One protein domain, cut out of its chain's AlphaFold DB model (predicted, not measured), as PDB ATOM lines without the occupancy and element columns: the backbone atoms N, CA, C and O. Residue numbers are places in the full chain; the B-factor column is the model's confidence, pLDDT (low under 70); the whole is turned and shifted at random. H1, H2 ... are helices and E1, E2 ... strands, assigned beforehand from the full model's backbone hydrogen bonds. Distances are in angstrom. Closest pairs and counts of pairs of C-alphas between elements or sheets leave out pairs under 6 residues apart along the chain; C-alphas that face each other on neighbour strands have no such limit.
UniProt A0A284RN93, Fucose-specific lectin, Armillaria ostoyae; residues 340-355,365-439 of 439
ATOM      1  N   LEU A 340     314.597 236.370 255.889       78.94
ATOM      2  CA  LEU A 340     314.353 237.814 255.862       78.94
ATOM      3  C   LEU A 340     312.859 238.110 255.985       78.94
ATOM      4  O   LEU A 340     312.042 237.480 255.322       78.94
ATOM      5  N   ALA A 341     312.524 239.126 256.777       81.75
ATOM      6  CA  ALA A 341     311.211 239.759 256.792       81.75
ATOM      7  C   ALA A 341     311.396 241.276 256.810       81.75
ATOM      8  O   ALA A 341     312.353 241.790 257.392       81.75
ATOM      9  N   ALA A 342     310.473 241.989 256.173       83.69
ATOM     10  CA  ALA A 342     310.469 243.441 256.132       83.69
ATOM     11  C   ALA A 342     309.067 243.959 256.449       83.69
ATOM     12  O   ALA A 342     308.071 243.413 255.982       83.69
ATOM     13  N   ILE A 343     309.014 245.036 257.225       79.88
ATOM     14  CA  ILE A 343     307.801 245.785 257.558       79.88
ATOM     15  C   ILE A 343     308.010 247.245 257.166       79.88
ATOM     16  O   ILE A 343     309.144 247.723 257.096       79.88
ATOM     17  N   ASN A 344     306.923 247.957 256.890       77.94
ATOM     18  CA  ASN A 344     306.953 249.370 256.527       77.94
ATOM     19  C   ASN A 344     306.007 250.147 257.443       77.94
ATOM     20  O   ASN A 344     304.892 249.704 257.679       77.94
ATOM     21  N   PHE A 345     306.446 251.312 257.909       65.38
ATOM     22  CA  PHE A 345     305.779 252.095 258.947       65.38
ATOM     23  C   PHE A 345     304.801 253.153 258.412       65.38
ATOM     24  O   PHE A 345     304.091 253.762 259.198       65.38
ATOM     25  N   ASN A 346     304.735 253.374 257.091       57.25
ATOM     26  CA  ASN A 346     303.992 254.509 256.511       57.25
ATOM     27  C   ASN A 346     303.007 254.134 255.387       57.25
ATOM     28  O   ASN A 346     302.794 254.919 254.458       57.25
ATOM     29  N   GLY A 347     302.422 252.930 255.417       49.28
ATOM     30  CA  GLY A 347     301.349 252.540 254.482       49.28
ATOM     31  C   GLY A 347     301.710 252.688 252.994       49.28
ATOM     32  O   GLY A 347     300.855 253.005 252.173       49.28
ATOM     33  N   GLY A 348     302.995 252.554 252.643       43.41
ATOM     34  CA  GLY A 348     303.480 252.708 251.267       43.41
ATOM     35  C   GLY A 348     303.484 254.142 250.707       43.41
ATOM     36  O   GLY A 348     303.826 254.319 249.537       43.41
ATOM     37  N   LYS A 349     303.151 255.180 251.492       32.38
ATOM     38  CA  LYS A 349     303.196 256.575 251.019       32.38
ATOM     39  C   LYS A 349     304.635 257.106 250.986       32.38
ATOM     40  O   LYS A 349     305.407 256.963 251.933       32.38
ATOM     41  N   ARG A 350     304.995 257.726 249.858       31.84
ATOM     42  CA  ARG A 350     306.299 258.359 249.609       31.84
ATOM     43  C   ARG A 350     306.537 259.544 250.538       31.84
ATOM     44  O   ARG A 350     305.642 260.363 250.705       31.84
ATOM     45  N   PHE A 351     307.786 259.723 250.962       34.94
ATOM     46  CA  PHE A 351     308.297 261.040 251.331       34.94
ATOM     47  C   PHE A 351     309.354 261.515 250.337       34.94
ATOM     48  O   PHE A 351     310.472 261.000 250.277       34.94
ATOM     49  N   ALA A 352     309.013 262.593 249.639       30.98
ATOM     50  CA  ALA A 352     309.883 263.753 249.651       30.98
ATOM     51  C   ALA A 352     309.453 264.645 250.831       30.98
ATOM     52  O   ALA A 352     308.267 264.909 250.993       30.98
ATOM     53  N   SER A 353     310.445 265.114 251.593       29.19
ATOM     54  CA  SER A 353     310.451 266.336 252.418       29.19
ATOM     55  C   SER A 353     310.518 266.204 253.951       29.19
ATOM     56  O   SER A 353     309.628 265.679 254.606       29.19
ATOM     57  N   THR A 354     311.599 266.827 254.445       32.31
ATOM     58  CA  THR A 354     311.810 267.586 255.695       32.31
ATOM     59  C   THR A 354     311.866 266.885 257.060       32.31
ATOM     60  O   THR A 354     310.870 266.442 257.611       32.31
ATOM     61  N   THR A 355     313.093 266.940 257.608       33.78
ATOM     62  CA  THR A 355     313.498 266.992 259.029       33.78
ATOM     63  C   THR A 355     313.491 265.709 259.870       33.78
ATOM     64  O   THR A 355     312.844 265.642 260.904       33.78
ATOM     65  N   GLU A 365     317.229 247.387 267.767       83.88
ATOM     66  CA  GLU A 365     317.364 246.934 269.162       83.88
ATOM     67  C   GLU A 365     317.015 245.452 269.389       83.88
ATOM     68  O   GLU A 365     317.417 244.874 270.398       83.88
ATOM     69  N   LEU A 366     316.332 244.803 268.435       81.19
ATOM     70  CA  LEU A 366     315.930 243.394 268.527       81.19
ATOM     71  C   LEU A 366     317.122 242.453 268.776       81.19
ATOM     72  O   LEU A 366     317.011 241.488 269.531       81.19
ATOM     73  N   GLY A 367     318.289 242.755 268.194       76.19
ATOM     74  CA  GLY A 367     319.510 241.971 268.414       76.19
ATOM     75  C   GLY A 367     319.944 241.922 269.886       76.19
ATOM     76  O   GLY A 367     320.543 240.938 270.324       76.19
ATOM     77  N   GLY A 368     319.580 242.935 270.679       75.75
ATOM     78  CA  GLY A 368     319.847 242.997 272.116       75.75
ATOM     79  C   GLY A 368     319.103 241.939 272.936       75.75
ATOM     80  O   GLY A 368     319.561 241.586 274.021       75.75
ATOM     81  N   MET A 369     318.014 241.364 272.409       78.44
ATOM     82  CA  MET A 369     317.256 240.307 273.090       78.44
ATOM     83  C   MET A 369     317.975 238.950 273.121       78.44
ATOM     84  O   MET A 369     317.545 238.059 273.854       78.44
ATOM     85  N   LYS A 370     319.044 238.766 272.325       80.06
ATOM     86  CA  LYS A 370     319.829 237.516 272.237       80.06
ATOM     87  C   LYS A 370     318.967 236.265 271.993       80.06
ATOM     88  O   LYS A 370     319.166 235.222 272.616       80.06
ATOM     89  N   ILE A 371     317.989 236.375 271.096       80.50
ATOM     90  CA  ILE A 371     317.084 235.273 270.746       80.50
ATOM     91  C   ILE A 371     317.852 234.191 269.980       80.50
ATOM     92  O   ILE A 371     318.543 234.486 269.006       80.50
ATOM     93  N   GLN A 372     317.702 232.934 270.398       82.31
ATOM     94  CA  GLN A 372     318.285 231.770 269.725       82.31
ATOM     95  C   GLN A 372     317.238 231.086 268.844       82.31
ATOM     96  O   GLN A 372     316.591 230.111 269.233       82.31
ATOM     97  N   ALA A 373     317.053 231.630 267.648       82.75
ATOM     98  CA  ALA A 373     316.139 231.052 266.678       82.75
ATOM     99  C   ALA A 373     316.672 229.712 266.133       82.75
ATOM    100  O   ALA A 373     317.882 229.469 266.111       82.75
ATOM    101  N   ALA A 374     315.771 228.831 265.699       79.94
ATOM    102  CA  ALA A 374     316.140 227.575 265.064       79.94
ATOM    103  C   ALA A 374     316.919 227.840 263.772       79.94
ATOM    104  O   ALA A 374     316.580 228.740 263.009       79.94
ATOM    105  N   THR A 375     317.950 227.041 263.493       78.88
ATOM    106  CA  THR A 375     318.858 227.274 262.354       78.88
ATOM    107  C   THR A 375     318.174 227.190 260.990       78.88
ATOM    108  O   THR A 375     318.705 227.699 260.010       78.88
ATOM    109  N   ASN A 376     317.020 226.531 260.914       77.75
ATOM    110  CA  ASN A 376     316.196 226.392 259.716       77.75
ATOM    111  C   ASN A 376     314.883 227.187 259.791       77.75
ATOM    112  O   ASN A 376     314.015 226.962 258.954       77.75
ATOM    113  N   THR A 377     314.700 228.059 260.788       82.88
ATOM    114  CA  THR A 377     313.464 228.839 260.914       82.88
ATOM    115  C   THR A 377     313.258 229.750 259.706       82.88
ATOM    116  O   THR A 377     314.212 230.324 259.182       82.88
ATOM    117  N   SER A 378     312.000 229.976 259.338       85.94
ATOM    118  CA  SER A 378     311.618 231.193 258.617       85.94
ATOM    119  C   SER A 378     311.374 232.340 259.603       85.94
ATOM    120  O   SER A 378     311.256 232.112 260.811       85.94
ATOM    121  N   ILE A 379     311.299 233.574 259.106       83.94
ATOM    122  CA  ILE A 379     310.926 234.748 259.899       83.94
ATOM    123  C   ILE A 379     309.780 235.471 259.199       83.94
ATOM    124  O   ILE A 379     309.799 235.629 257.982       83.94
ATOM    125  N   ALA A 380     308.786 235.905 259.966       88.50
ATOM    126  CA  ALA A 380     307.696 236.732 259.468       88.50
ATOM    127  C   ALA A 380     307.505 237.917 260.408       88.50
ATOM    128  O   ALA A 380     307.697 237.787 261.616       88.50
ATOM    129  N   ALA A 381     307.157 239.077 259.867       89.25
ATOM    130  CA  ALA A 381     306.977 240.280 260.659       89.25
ATOM    131  C   ALA A 381     305.780 241.080 260.157       89.25
ATOM    132  O   ALA A 381     305.518 241.127 258.958       89.25
ATOM    133  N   VAL A 382     305.084 241.727 261.085       90.94
ATOM    134  CA  VAL A 382     303.970 242.625 260.794       90.94
ATOM    135  C   VAL A 382     304.070 243.880 261.646       90.94
ATOM    136  O   VAL A 382     304.618 243.857 262.750       90.94
ATOM    137  N   GLN A 383     303.534 244.973 261.115       87.88
ATOM    138  CA  GLN A 383     303.333 246.219 261.833       87.88
ATOM    139  C   GLN A 383     301.864 246.626 261.743       87.88
ATOM    140  O   GLN A 383     301.236 246.447 260.699       87.88
ATOM    141  N   TYR A 384     301.333 247.176 262.830       85.94
ATOM    142  CA  TYR A 384     300.022 247.820 262.857       85.94
ATOM    143  C   TYR A 384     300.057 249.061 263.756       85.94
ATOM    144  O   TYR A 384     300.971 249.221 264.570       85.94
ATOM    145  N   GLY A 385     299.121 249.981 263.528       84.06
ATOM    146  CA  GLY A 385     298.943 251.173 264.357       84.06
ATOM    147  C   GLY A 385     297.760 251.019 265.310       84.06
ATOM    148  O   GLY A 385     296.887 250.189 265.053       84.06
ATOM    149  N   ASP A 386     297.734 251.814 266.373       81.25
ATOM    150  CA  ASP A 386     296.555 251.997 267.225       81.25
ATOM    151  C   ASP A 386     295.877 253.363 266.981       81.25
ATOM    152  O   ASP A 386     296.404 254.233 266.279       81.25
ATOM    153  N   ASP A 387     294.699 253.557 267.578       79.81
ATOM    154  CA  ASP A 387     293.910 254.794 267.464       79.81
ATOM    155  C   ASP A 387     294.602 256.023 268.083       79.81
ATOM    156  O   ASP A 387     294.203 257.162 267.838       79.81
ATOM    157  N   GLN A 388     295.643 255.809 268.888       79.69
ATOM    158  CA  GLN A 388     296.431 256.846 269.554       79.69
ATOM    159  C   GLN A 388     297.716 257.183 268.775       79.69
ATOM    160  O   GLN A 388     298.504 258.022 269.214       79.69
ATOM    161  N   GLY A 389     297.926 256.568 267.604       77.38
ATOM    162  CA  GLY A 389     299.124 256.750 266.782       77.38
ATOM    163  C   GLY A 389     300.337 255.942 267.256       77.38
ATOM    164  O   GLY A 389     301.448 256.179 266.777       77.38
ATOM    165  N   GLY A 390     300.143 254.997 268.176       82.25
ATOM    166  CA  GLY A 390     301.128 254.001 268.569       82.25
ATOM    167  C   GLY A 390     301.464 253.057 267.418       82.25
ATOM    168  O   GLY A 390     300.642 252.772 266.548       82.25
ATOM    169  N   VAL A 391     302.714 252.592 267.392       84.88
ATOM    170  CA  VAL A 391     303.236 251.660 266.386       84.88
ATOM    171  C   VAL A 391     303.595 250.355 267.078       84.88
ATOM    172  O   VAL A 391     304.455 250.331 267.956       84.88
ATOM    173  N   HIS A 392     302.985 249.270 266.616       89.06
ATOM    174  CA  HIS A 392     303.180 247.931 267.150       89.06
ATOM    175  C   HIS A 392     303.866 247.046 266.121       89.06
ATOM    176  O   HIS A 392     303.447 246.995 264.964       89.06
ATOM    177  N   ILE A 393     304.899 246.318 266.537       92.88
ATOM    178  CA  ILE A 393     305.598 245.340 265.699       92.88
ATOM    179  C   ILE A 393     305.434 243.957 266.313       92.88
ATOM    180  O   ILE A 393     305.562 243.789 267.526       92.88
ATOM    181  N   ARG A 394     305.191 242.953 265.474       94.56
ATOM    182  CA  ARG A 394     305.261 241.539 265.855       94.56
ATOM    183  C   ARG A 394     306.208 240.814 264.914       94.56
ATOM    184  O   ARG A 394     306.126 240.992 263.700       94.56
ATOM    185  N   VAL A 395     307.110 240.010 265.468       93.56
ATOM    186  CA  VAL A 395     308.045 239.159 264.722       93.56
ATOM    187  C   VAL A 395     307.872 237.720 265.184       93.56
ATOM    188  O   VAL A 395     307.860 237.450 266.381       93.56
ATOM    189  N   TYR A 396     307.772 236.799 264.233       93.75
ATOM    190  CA  TYR A 396     307.541 235.381 264.476       93.75
ATOM    191  C   TYR A 396     308.717 234.563 263.958       93.75
ATOM    192  O   TYR A 396     309.148 234.734 262.815       93.75
ATOM    193  N   CYS A 397     309.227 233.664 264.796       89.81
ATOM    194  CA  CYS A 397     310.248 232.684 264.428       89.81
ATOM    195  C   CYS A 397     310.116 231.423 265.289       89.81
ATOM    196  O   CYS A 397     309.549 231.464 266.379       89.81
ATOM    197  N   GLN A 398     310.640 230.294 264.823       88.31
ATOM    198  CA  GLN A 398     310.775 229.090 265.635       88.31
ATOM    199  C   GLN A 398     312.032 229.174 266.498       88.31
ATOM    200  O   GLN A 398     313.098 229.572 266.026       88.31
ATOM    201  N   GLU A 399     311.930 228.766 267.760       79.12
ATOM    202  CA  GLU A 399     313.077 228.701 268.673       79.12
ATOM    203  C   GLU A 399     313.764 227.329 268.585       79.12
ATOM    204  O   GLU A 399     313.089 226.302 268.469       79.12
ATOM    205  N   LEU A 400     315.102 227.314 268.663       67.44
ATOM    206  CA  LEU A 400     315.972 226.169 268.333       67.44
ATOM    207  C   LEU A 400     315.594 224.844 269.011       67.44
ATOM    208  O   LEU A 400     315.844 223.780 268.454       67.44
ATOM    209  N   VAL A 401     314.990 224.904 270.196       66.12
ATOM    210  CA  VAL A 401     314.748 223.726 271.039       66.12
ATOM    211  C   VAL A 401     313.299 223.237 270.986       66.12
ATOM    212  O   VAL A 401     313.052 222.051 271.172       66.12
ATOM    213  N   SER A 402     312.327 224.120 270.742       71.19
ATOM    214  CA  SER A 402     310.908 223.781 270.946       71.19
ATOM    215  C   SER A 402     310.130 223.503 269.662       71.19
ATOM    216  O   SER A 402     309.063 222.900 269.732       71.19
ATOM    217  N   GLY A 403     310.594 223.990 268.504       69.69
ATOM    218  CA  GLY A 403     309.796 223.999 267.265       69.69
ATOM    219  C   GLY A 403     308.525 224.865 267.344       69.69
ATOM    220  O   GLY A 403     307.822 225.036 266.346       69.69
ATOM    221  N   ALA A 404     308.236 225.444 268.513       83.50
ATOM    222  CA  ALA A 404     307.139 226.364 268.725       83.50
ATOM    223  C   ALA A 404     307.453 227.702 268.064       83.50
ATOM    224  O   ALA A 404     308.591 228.183 268.105       83.50
ATOM    225  N   ILE A 405     306.424 228.311 267.485       89.94
ATOM    226  CA  ILE A 405     306.532 229.652 266.928       89.94
ATOM    227  C   ILE A 405     306.454 230.638 268.095       89.94
ATOM    228  O   ILE A 405     305.478 230.679 268.847       89.94
ATOM    229  N   LYS A 406     307.513 231.422 268.268       91.00
ATOM    230  CA  LYS A 406     307.611 232.485 269.261       91.00
ATOM    231  C   LYS A 406     307.279 233.812 268.615       91.00
ATOM    232  O   LYS A 406     307.839 234.153 267.575       91.00
ATOM    233  N   GLU A 407     306.407 234.557 269.273       94.88
ATOM    234  CA  GLU A 407     306.135 235.950 268.973       94.88
ATOM    235  C   GLU A 407     307.075 236.855 269.781       94.88
ATOM    236  O   GLU A 407     307.325 236.649 270.972       94.88
ATOM    237  N   LEU A 408     307.600 237.874 269.117       92.50
ATOM    238  CA  LEU A 408     308.426 238.928 269.681       92.50
ATOM    239  C   LEU A 408     307.723 240.245 269.389       92.50
ATOM    240  O   LEU A 408     307.449 240.564 268.231       92.50
ATOM    241  N   CYS A 409     307.422 240.994 270.437       95.62
ATOM    242  CA  CYS A 409     306.596 242.185 270.361       95.62
ATOM    243  C   CYS A 409     307.452 243.432 270.541       95.62
ATOM    244  O   CYS A 409     308.381 243.438 271.350       95.62
ATOM    245  N   ASN A 410     307.107 244.496 269.823       93.00
ATOM    246  CA  ASN A 410     307.541 245.845 270.144       93.00
ATOM    247  C   ASN A 410     306.321 246.761 270.226       93.00
ATOM    248  O   ASN A 410     305.681 247.000 269.207       93.00
ATOM    249  N   ASP A 411     306.043 247.254 271.432       91.38
ATOM    250  CA  ASP A 411     305.000 248.248 271.727       91.38
ATOM    251  C   ASP A 411     305.641 249.498 272.362       91.38
ATOM    252  O   ASP A 411     305.197 250.004 273.389       91.38
ATOM    253  N   GLY A 412     306.775 249.933 271.803       86.62
ATOM    254  CA  GLY A 412     307.652 250.973 272.360       86.62
ATOM    255  C   GLY A 412     308.953 250.427 272.962       86.62
ATOM    256  O   GLY A 412     309.912 251.173 273.131       86.62
ATOM    257  N   TYR A 413     309.020 249.125 273.237       90.12
ATOM    258  CA  TYR A 413     310.236 248.383 273.585       90.12
ATOM    259  C   TYR A 413     310.065 246.907 273.216       90.12
ATOM    260  O   TYR A 413     308.940 246.423 273.104       90.12
ATOM    261  N   TRP A 414     311.170 246.184 273.028       90.56
ATOM    262  CA  TRP A 414     311.136 244.769 272.655       90.56
ATOM    263  C   TRP A 414     310.903 243.836 273.851       90.56
ATOM    264  O   TRP A 414     311.621 243.901 274.850       90.56
ATOM    265  N   PHE A 415     309.956 242.907 273.720       93.88
ATOM    266  CA  PHE A 415     309.672 241.863 274.708       93.88
ATOM    267  C   PHE A 415     309.186 240.565 274.045       93.88
ATOM    268  O   PHE A 415     308.862 240.526 272.858       93.88
ATOM    269  N   ARG A 416     309.181 239.457 274.796       92.69
ATOM    270  CA  ARG A 416     308.661 238.166 274.311       92.69
ATOM    271  C   ARG A 416     307.139 238.140 274.466       92.69
ATOM    272  O   ARG A 416     306.647 238.384 275.562       92.69
ATOM    273  N   GLY A 417     306.435 237.848 273.376       92.94
ATOM    274  CA  GLY A 417     304.980 237.738 273.320       92.94
ATOM    275  C   GLY A 417     304.493 236.300 273.478       92.94
ATOM    276  O   GLY A 417     305.035 235.512 274.260       92.94
ATOM    277  N   ALA A 418     303.454 235.955 272.719       93.00
ATOM    278  CA  ALA A 418     302.850 234.635 272.748       93.00
ATOM    279  C   ALA A 418     303.803 233.514 272.290       93.00
ATOM    280  O   ALA A 418     304.724 233.686 271.487       93.00
ATOM    281  N   THR A 419     303.537 232.305 272.788       91.50
ATOM    282  CA  THR A 419     304.037 231.068 272.179       91.50
ATOM    283  C   THR A 419     302.876 230.422 271.452       91.50
ATOM    284  O   THR A 419     301.923 229.975 272.087       91.50
ATOM    285  N   LEU A 420     302.945 230.411 270.127       87.81
ATOM    286  CA  LEU A 420     301.944 229.783 269.280       87.81
ATOM    287  C   LEU A 420     302.186 228.260 269.211       87.81
ATOM    288  O   LEU A 420     303.276 227.796 269.576       87.81
ATOM    289  N   PRO A 421     301.191 227.474 268.757       82.44
ATOM    290  CA  PRO A 421     301.314 226.024 268.643       82.44
ATOM    291  C   PRO A 421     302.549 225.570 267.851       82.44
ATOM    292  O   PRO A 421     303.087 226.290 267.007       82.44
ATOM    293  N   VAL A 422     302.996 224.349 268.140       78.81
ATOM    294  CA  VAL A 422     304.162 223.740 267.490       78.81
ATOM    295  C   VAL A 422     303.875 223.536 266.006       78.81
ATOM    296  O   VAL A 422     302.894 222.894 265.637       78.81
ATOM    297  N   ALA A 423     304.761 224.065 265.167       83.25
ATOM    298  CA  ALA A 423     304.779 223.811 263.734       83.25
ATOM    299  C   ALA A 423     305.908 222.829 263.391       83.25
ATOM    300  O   ALA A 423     306.793 222.563 264.210       83.25
ATOM    301  N   LEU A 424     305.897 222.289 262.170       84.56
ATOM    302  CA  LEU A 424     307.008 221.470 261.684       84.56
ATOM    303  C   LEU A 424     308.309 222.284 261.708       84.56
ATOM    304  O   LEU A 424     308.315 223.494 261.486       84.56
ATOM    305  N   SER A 425     309.432 221.632 262.003       83.00
ATOM    306  CA  SER A 425     310.728 222.315 262.032       83.00
ATOM    307  C   SER A 425     311.054 222.914 260.661       83.00
ATOM    308  O   SER A 425     311.082 222.203 259.656       83.00
ATOM    309  N   GLY A 426     311.326 224.217 260.633       77.75
ATOM    310  CA  GLY A 426     311.600 224.975 259.418       77.75
ATOM    311  C   GLY A 426     310.360 225.333 258.606       77.75
ATOM    312  O   GLY A 426     310.484 225.614 257.417       77.75
ATOM    313  N   SER A 427     309.173 225.324 259.219       83.69
ATOM    314  CA  SER A 427     307.956 225.820 258.578       83.69
ATOM    315  C   SER A 427     308.137 227.250 258.061       83.69
ATOM    316  O   SER A 427     308.669 228.123 258.756       83.69
ATOM    317  N   SER A 428     307.648 227.493 256.844       84.75
ATOM    318  CA  SER A 428     307.455 228.839 256.308       84.75
ATOM    319  C   SER A 428     306.442 229.595 257.161       84.75
ATOM    320  O   SER A 428     305.430 229.033 257.576       84.75
ATOM    321  N   LEU A 429     306.720 230.871 257.426       81.19
ATOM    322  CA  LEU A 429     305.865 231.734 258.236       81.19
ATOM    323  C   LEU A 429     305.401 232.920 257.392       81.19
ATOM    324  O   LEU A 429     306.202 233.533 256.688       81.19
ATOM    325  N   ALA A 430     304.125 233.266 257.514       86.25
ATOM    326  CA  ALA A 430     303.550 234.492 256.983       86.25
ATOM    327  C   ALA A 430     302.636 235.098 258.049       86.25
ATOM    328  O   ALA A 430     301.964 234.372 258.781       86.25
ATOM    329  N   VAL A 431     302.619 236.425 258.148       82.50
ATOM    330  CA  VAL A 431     301.725 237.144 259.057       82.50
ATOM    331  C   VAL A 431     301.196 238.398 258.377       82.50
ATOM    332  O   VAL A 431     301.922 239.086 257.660       82.50
ATOM    333  N   VAL A 432     299.920 238.689 258.615       85.50
ATOM    334  CA  VAL A 432     299.246 239.921 258.204       85.50
ATOM    335  C   VAL A 432     298.442 240.450 259.385       85.50
ATOM    336  O   VAL A 432     297.943 239.673 260.196       85.50
ATOM    337  N   ALA A 433     298.315 241.768 259.482       83.31
ATOM    338  CA  ALA A 433     297.455 242.429 260.450       83.31
ATOM    339  C   ALA A 433     296.412 243.217 259.669       83.31
ATOM    340  O   ALA A 433     296.738 243.885 258.687       83.31
ATOM    341  N   TYR A 434     295.162 243.123 260.101       80.06
ATOM    342  CA  TYR A 434     294.063 243.892 259.544       80.06
ATOM    343  C   TYR A 434     293.155 244.346 260.684       80.06
ATOM    344  O   TYR A 434     292.895 243.596 261.623       80.06
ATOM    345  N   SER A 435     292.680 245.586 260.604       71.12
ATOM    346  CA  SER A 435     291.624 246.089 261.475       71.12
ATOM    347  C   SER A 435     290.281 245.618 260.926       71.12
ATOM    348  O   SER A 435     289.939 245.919 259.779       71.12
ATOM    349  N   TRP A 436     289.516 244.884 261.726       73.31
ATOM    350  CA  TRP A 436     288.151 244.510 261.378       73.31
ATOM    351  C   TRP A 436     287.174 245.473 262.052       73.31
ATOM    352  O   TRP A 436     286.893 245.348 263.241       73.31
ATOM    353  N   ASN A 437     286.639 246.419 261.280       57.56
ATOM    354  CA  ASN A 437     285.502 247.240 261.701       57.56
ATOM    355  C   ASN A 437     284.222 246.425 261.472       57.56
ATOM    356  O   ASN A 437     283.524 246.608 260.476       57.56
ATOM    357  N   GLY A 438     283.986 245.432 262.324       44.28
ATOM    358  CA  GLY A 438     282.797 244.591 262.247       44.28
ATOM    359  C   GLY A 438     281.588 245.279 262.862       44.28
ATOM    360  O   GLY A 438     281.579 245.419 264.077       44.28
ATOM    361  N   LEU A 439     280.619 245.616 261.997       38.84
ATOM    362  CA  LEU A 439     279.249 246.122 262.221       38.84
ATOM    363  C   LEU A 439     279.073 247.362 263.112       38.84
ATOM    364  O   LEU A 439     279.195 247.257 264.350       38.84
TER     365      LEU A 439
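AT A GLANCE: This is residues 340 to 355 and 365 to 439 of the 439 residues of the protein "Fucose-specific lectin" of Armillaria ostoyae (UniProt A0A284RN93). Little regular structure: a strongly twisted four-strand sheet with short helix H1 over one face and long unnamed end stretches, residues 348 to 355 sticking out. The 91 printed residues hold H1, then E1 to E4, an antiparallel meander neighbouring in chain order; 36 are in named elements, mostly strand. Only just loose, close to compact, radius of gyration of the C-alphas 15.1 A, it spans 45 by 39 by 21 A.

IN THESE COORDINATES: H1 is residues 365 to 369, from C-alpha (317.364, 246.934, 269.162); E1 379 to 385; E2 391 to 398, 23.8 A long; E3 404 to 410; E4 414 to 422, to C-alpha (304.162, 223.740, 267.490).

HOW THE PARTS SIT: H1 is on the sheet, height 9.2 A, only just over E3 with 3 C-alphas. Within hydrogen-bond range are 0 of its 1 O i to N i+4 pairs, 2 of 2 O i to N i+3. In hairpin E2 and E3, N 395 and O 408 are 2.8 A apart.

THE WHOLE: Residues 356 to 364 are cut out, C-alphas 355 and 365 being 22.8 A apart; pLDDT is under 70 in 17 residues.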